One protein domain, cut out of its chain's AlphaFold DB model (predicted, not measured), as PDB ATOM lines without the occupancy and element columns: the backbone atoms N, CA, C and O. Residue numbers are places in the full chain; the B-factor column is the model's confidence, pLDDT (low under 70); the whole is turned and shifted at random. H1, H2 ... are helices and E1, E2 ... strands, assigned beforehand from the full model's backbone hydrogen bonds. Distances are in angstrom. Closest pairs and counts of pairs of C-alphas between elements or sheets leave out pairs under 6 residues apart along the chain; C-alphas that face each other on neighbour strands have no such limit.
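This is residues 209 to 253 of the 539 residues of an uncharacterized protein of Daphnia magna (UniProt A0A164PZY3). A long, narrow hairpin of two strands, E1 and E2, has the short strand E3 beside E1, and one short helix, H1, lies off this small sheet at the end of the link 238 to 241. The printed part has 45 residues, with three named strands and one named helix in the order E1, E2, E3, H1. The sheet is mixed, in the order E2, E1, E3, and the class is mixed, helices and strands. The whole is loose, with a radius of gyration of the C-alphas of 12.0 A, and flat, spanning 36 by 25 by 12 A.

E1, residues 210 to 218, and E2, residues 224 to 232, form an antiparallel hairpin with 162 degrees between their directions. C-alphas 218 and 224 face each other at 4.4 A, and so do C-alphas 210 and 232, at 4.4 A. N 211 and O 231 are within hydrogen-bond range at 2.6 A, as are N 227 and O 215 at 2.8 A. E3, residues 235 to 237, is parallel to the inner strand E1 at 15 degrees; C-alphas 211 and 235 face each other at 4.6 A, and N 214 and O 237 are within hydrogen-bond range at 2.8 A. The edge strands E2 and E3 are apart. H1, residues 242 to 248, is not on the sheet and is apart from E1 and E2. In H1 every O i to N i+4 pair is within hydrogen-bond range.

E1 begins at C-alpha 210, (41.124, -0.216, 53.487), and is 25.9 A long. E2 is 26.3 A long, E3 6.3 A. H1 is 10.3 A long and ends at C-alpha 248, (42.073, 12.229, 44.186).

The C-alphas farthest apart, those of His 221 and Pro 253, are 37.3 A apart. The printed part has no cut, and the three links are tight. The mean pLDDT of the printed part is 71.1; residues 230 to 237, 242, 244 and 250 to 253 are under 70.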
ATOM      1  N   ALA A 209      42.690  -0.411  58.030       76.06
ATOM      2  CA  ALA A 209      43.255  -0.230  56.714       76.06
ATOM      3  C   ALA A 209      42.330  -0.750  55.602       76.06
ATOM      4  O   ALA A 209      41.892  -1.899  55.635       76.06
ATOM      5  N   VAL A 210      42.070   0.076  54.580       72.62
ATOM      6  CA  VAL A 210      41.124  -0.216  53.487       72.62
ATOM      7  C   VAL A 210      41.695   0.177  52.118       72.62
ATOM      8  O   VAL A 210      41.998   1.340  51.872       72.62
ATOM      9  N   THR A 211      41.825  -0.791  51.215       75.56
ATOM     10  CA  THR A 211      42.193  -0.614  49.809       75.56
ATOM     11  C   THR A 211      40.934  -0.361  49.010       75.56
ATOM     12  O   THR A 211      40.026  -1.186  49.031       75.56
ATOM     13  N   ASN A 212      40.903   0.721  48.245       75.12
ATOM     14  CA  ASN A 212      39.857   0.943  47.257       75.12
ATOM     15  C   ASN A 212      40.459   0.799  45.861       75.12
ATOM     16  O   ASN A 212      41.364   1.544  45.488       75.12
ATOM     17  N   ILE A 213      39.961  -0.168  45.101       77.44
ATOM     18  CA  ILE A 213      40.214  -0.292  43.671       77.44
ATOM     19  C   ILE A 213      39.103   0.480  42.966       77.44
ATOM     20  O   ILE A 213      37.919   0.182  43.150       77.44
ATOM     21  N   LEU A 214      39.506   1.492  42.210       79.31
ATOM     22  CA  LEU A 214      38.648   2.313  41.375       79.31
ATOM     23  C   LEU A 214      38.853   1.859  39.939       79.31
ATOM     24  O   LEU A 214      39.921   2.064  39.366       79.31
ATOM     25  N   ASP A 215      37.834   1.212  39.392       77.50
ATOM     26  CA  ASP A 215      37.825   0.771  38.005       77.50
ATOM     27  C   ASP A 215      36.939   1.716  37.197       77.50
ATOM     28  O   ASP A 215      35.809   2.006  37.597       77.50
ATOM     29  N   ILE A 216      37.460   2.237  36.092       79.50
ATOM     30  CA  ILE A 216      36.757   3.202  35.255       79.50
ATOM     31  C   ILE A 216      36.796   2.710  33.834       79.50
ATOM     32  O   ILE A 216      37.848   2.495  33.241       79.50
ATOM     33  N   TRP A 217      35.612   2.597  33.260       83.25
ATOM     34  CA  TRP A 217      35.476   2.243  31.868       83.25
ATOM     35  C   TRP A 217      34.369   3.069  31.238       83.25
ATOM     36  O   TRP A 217      33.381   3.454  31.865       83.25
ATOM     37  N   SER A 218      34.547   3.352  29.955       82.88
ATOM     38  CA  SER A 218      33.526   3.990  29.137       82.88
ATOM     39  C   SER A 218      32.935   2.960  28.189       82.88
ATOM     40  O   SER A 218      33.645   2.188  27.548       82.88
ATOM     41  N   SER A 219      31.613   2.945  28.087       84.62
ATOM     42  CA  SER A 219      30.907   2.183  27.067       84.62
ATOM     43  C   SER A 219      30.886   2.954  25.751       84.62
ATOM     44  O   SER A 219      30.785   4.181  25.734       84.62
ATOM     45  N   LYS A 220      30.863   2.224  24.630       82.56
ATOM     46  CA  LYS A 220      30.614   2.791  23.292       82.56
ATOM     47  C   LYS A 220      29.258   3.503  23.186       82.56
ATOM     48  O   LYS A 220      29.056   4.289  22.270       82.56
ATOM     49  N   HIS A 221      28.353   3.266  24.137       80.44
ATOM     50  CA  HIS A 221      27.087   3.986  24.285       80.44
ATOM     51  C   HIS A 221      27.223   5.317  25.048       80.44
ATOM     52  O   HIS A 221      26.239   5.808  25.592       80.44
ATOM     53  N   MET A 222      28.431   5.890  25.119       76.56
ATOM     54  CA  MET A 222      28.719   7.173  25.779       76.56
ATOM     55  C   MET A 222      28.340   7.210  27.270       76.56
ATOM     56  O   MET A 222      28.050   8.266  27.826       76.56
ATOM     57  N   CYS A 223      28.344   6.055  27.938       78.00
ATOM     58  CA  CYS A 223      28.165   5.963  29.387       78.00
ATOM     59  C   CYS A 223      29.522   5.746  30.053       78.00
ATOM     60  O   CYS A 223      30.246   4.826  29.672       78.00
ATOM     61  N   CYS A 224      29.844   6.560  31.055       75.38
ATOM     62  CA  CYS A 224      30.997   6.348  31.923       75.38
ATOM     63  C   CYS A 224      30.554   5.565  33.163       75.38
ATOM     64  O   CYS A 224      29.526   5.887  33.763       75.38
ATOM     65  N   PHE A 225      31.319   4.546  33.533       78.94
ATOM     66  CA  PHE A 225      31.085   3.723  34.711       78.94
ATOM     67  C   PHE A 225      32.265   3.852  35.663       78.94
ATOM     68  O   PHE A 225      33.412   3.942  35.231       78.94
ATOM     69  N   ILE A 226      31.961   3.852  36.959       77.06
ATOM     70  CA  ILE A 226      32.955   3.830  38.028       77.06
ATOM     71  C   ILE A 226      32.588   2.672  38.952       77.06
ATOM     72  O   ILE A 226      31.537   2.686  39.598       77.06
ATOM     73  N   GLY A 227      33.440   1.656  38.981       76.69
ATOM     74  CA  GLY A 227      33.378   0.534  39.901       76.69
ATOM     75  C   GLY A 227      34.225   0.809  41.138       76.69
ATOM     76  O   GLY A 227      35.368   1.248  41.035       76.69
ATOM     77  N   PHE A 228      33.670   0.519  42.314       74.31
ATOM     78  CA  PHE A 228      34.392   0.563  43.581       74.31
ATOM     79  C   PHE A 228      34.524  -0.862  44.105       74.31
ATOM     80  O   PHE A 228      33.519  -1.554  44.276       74.31
ATOM     81  N   ASN A 229      35.747  -1.296  44.388       74.56
ATOM     82  CA  ASN A 229      35.997  -2.570  45.048       74.56
ATOM     83  C   ASN A 229      36.881  -2.350  46.276       74.56
ATOM     84  O   ASN A 229      37.911  -1.686  46.198       74.56
ATOM     85  N   LEU A 230      36.453  -2.890  47.413       67.75
ATOM     86  CA  LEU A 230      37.078  -2.659  48.704       67.75
ATOM     87  C   LEU A 230      37.814  -3.930  49.149       67.75
ATOM     88  O   LEU A 230      37.194  -4.972  49.350       67.75
ATOM     89  N   LYS A 231      39.136  -3.845  49.314       66.75
ATOM     90  CA  LYS A 231      39.985  -4.871  49.950       66.75
ATOM     91  C   LYS A 231      40.564  -4.295  51.246       66.75
ATOM     92  O   LYS A 231      40.549  -3.090  51.423       66.75
ATOM     93  N   ALA A 232      41.031  -5.091  52.202       45.62
ATOM     94  CA  ALA A 232      41.666  -4.533  53.406       45.62
ATOM     95  C   ALA A 232      43.115  -4.095  53.077       45.62
ATOM     96  O   ALA A 232      43.832  -4.910  52.506       45.62
ATOM     97  N   VAL A 233      43.498  -2.841  53.418       48.97
ATOM     98  CA  VAL A 233      44.838  -2.153  53.423       48.97
ATOM     99  C   VAL A 233      44.815  -0.734  52.787       48.97
ATOM    100  O   VAL A 233      44.553  -0.615  51.606       48.97
ATOM    101  N   VAL A 234      45.150   0.365  53.489       52.41
ATOM    102  CA  VAL A 234      45.022   1.770  52.990       52.41
ATOM    103  C   VAL A 234      45.825   2.049  51.709       52.41
ATOM    104  O   VAL A 234      46.987   2.437  51.790       52.41
ATOM    105  N   ARG A 235      45.213   1.882  50.528       62.78
ATOM    106  CA  ARG A 235      45.739   2.287  49.210       62.78
ATOM    107  C   ARG A 235      44.585   2.530  48.238       62.78
ATOM    108  O   ARG A 235      43.623   1.768  48.226       62.78
ATOM    109  N   VAL A 236      44.681   3.566  47.412       62.94
ATOM    110  CA  VAL A 236      43.777   3.736  46.268       62.94
ATOM    111  C   VAL A 236      44.517   3.280  45.020       62.94
ATOM    112  O   VAL A 236      45.605   3.775  44.739       62.94
ATOM    113  N   LEU A 237      43.941   2.317  44.309       68.44
ATOM    114  CA  LEU A 237      44.436   1.830  43.025       68.44
ATOM    115  C   LEU A 237      43.464   2.322  41.954       68.44
ATOM    116  O   LEU A 237      42.283   1.997  42.012       68.44
ATOM    117  N   THR A 238      43.951   3.134  41.023       73.50
ATOM    118  CA  THR A 238      43.180   3.697  39.907       73.50
ATOM    119  C   THR A 238      44.015   3.600  38.638       73.50
ATOM    120  O   THR A 238      45.240   3.482  38.713       73.50
ATOM    121  N   ASP A 239      43.359   3.661  37.483       74.50
ATOM    122  CA  ASP A 239      44.043   3.865  36.211       74.50
ATOM    123  C   ASP A 239      44.790   5.213  36.179       74.50
ATOM    124  O   ASP A 239      44.582   6.099  37.014       74.50
ATOM    125  N   ASN A 240      45.651   5.394  35.174       74.38
ATOM    126  CA  ASN A 240      46.361   6.657  34.972       74.38
ATOM    127  C   ASN A 240      45.471   7.758  34.349       74.38
ATOM    128  O   ASN A 240      45.974   8.700  33.730       74.38
ATOM    129  N   GLY A 241      44.144   7.653  34.480       73.94
ATOM    130  CA  GLY A 241      43.200   8.623  33.952       73.94
ATOM    131  C   GLY A 241      43.452  10.010  34.544       73.94
ATOM    132  O   GLY A 241      43.388  10.219  35.756       73.94
ATOM    133  N   SER A 242      43.701  11.006  33.690       65.94
ATOM    134  CA  SER A 242      44.062  12.369  34.123       65.94
ATOM    135  C   SER A 242      43.013  13.026  35.032       65.94
ATOM    136  O   SER A 242      43.353  13.825  35.907       65.94
ATOM    137  N   ASN A 243      41.738  12.666  34.870       76.50
ATOM    138  CA  ASN A 243      40.651  13.132  35.730       76.50
ATOM    139  C   ASN A 243      40.693  12.504  37.130       76.50
ATOM    140  O   ASN A 243      40.315  13.170  38.091       76.50
ATOM    141  N   MET A 244      41.198  11.275  37.269       69.69
ATOM    142  CA  MET A 244      41.290  10.581  38.555       69.69
ATOM    143  C   MET A 244      42.412  11.104  39.425       69.69
ATOM    144  O   MET A 244      42.187  11.384  40.601       69.69
ATOM    145  N   PHE A 245      43.584  11.351  38.842       70.56
ATOM    146  CA  PHE A 245      44.673  12.010  39.559       70.56
ATOM    147  C   PHE A 245      44.257  13.378  40.099       70.56
ATOM    148  O   PHE A 245      44.520  13.697  41.261       70.56
ATOM    149  N   LYS A 246      43.541  14.160  39.280       73.31
ATOM    150  CA  LYS A 246      42.989  15.456  39.688       73.31
ATOM    151  C   LYS A 246      41.942  15.308  40.791       73.31
ATOM    152  O   LYS A 246      42.001  16.041  41.776       73.31
ATOM    153  N   ALA A 247      41.007  14.366  40.652       71.62
ATOM    154  CA  ALA A 247      39.933  14.149  41.621       71.62
ATOM    155  C   ALA A 247      40.457  13.667  42.983       71.62
ATOM    156  O   ALA A 247      39.994  14.135  44.023       71.62
ATOM    157  N   LEU A 248      41.452  12.778  42.980       71.94
ATOM    158  CA  LEU A 248      42.073  12.229  44.186       71.94
ATOM    159  C   LEU A 248      43.192  13.113  44.749       71.94
ATOM    160  O   LEU A 248      43.726  12.803  45.811       71.94
ATOM    161  N   LYS A 249      43.537  14.214  44.064       72.56
ATOM    162  CA  LYS A 249      44.631  15.129  44.426       72.56
ATOM    163  C   LYS A 249      45.935  14.388  44.730       72.56
ATOM    164  O   LYS A 249      46.639  14.732  45.679       72.56
ATOM    165  N   VAL A 250      46.245  13.358  43.944       62.47
ATOM    166  CA  VAL A 250      47.495  12.613  44.107       62.47
ATOM    167  C   VAL A 250      48.630  13.553  43.722       62.47
ATOM    168  O   VAL A 250      48.800  13.889  42.551       62.47
ATOM    169  N   GLN A 251      49.371  14.025  44.719       51.84
ATOM    170  CA  GLN A 251      50.624  14.722  44.490       51.84
ATOM    171  C   GLN A 251      51.687  13.657  44.268       51.84
ATOM    172  O   GLN A 251      51.971  12.857  45.160       51.84
ATOM    173  N   PHE A 252      52.249  13.624  43.064       53.22
ATOM    174  CA  PHE A 252      53.513  12.934  42.884       53.22
ATOM    175  C   PHE A 252      54.569  13.695  43.689       53.22
ATOM    176  O   PHE A 252      54.519  14.929  43.701       53.22
ATOM    177  N   PRO A 253      55.488  13.000  44.381       48.22
ATOM    178  CA  PRO A 253      56.660  13.670  44.917       48.22
ATOM    179  C   PRO A 253      57.302  14.447  43.770       48.22
ATOM    180  O   PRO A 253      57.490  13.896  42.680       48.22
TER     181      PRO A 253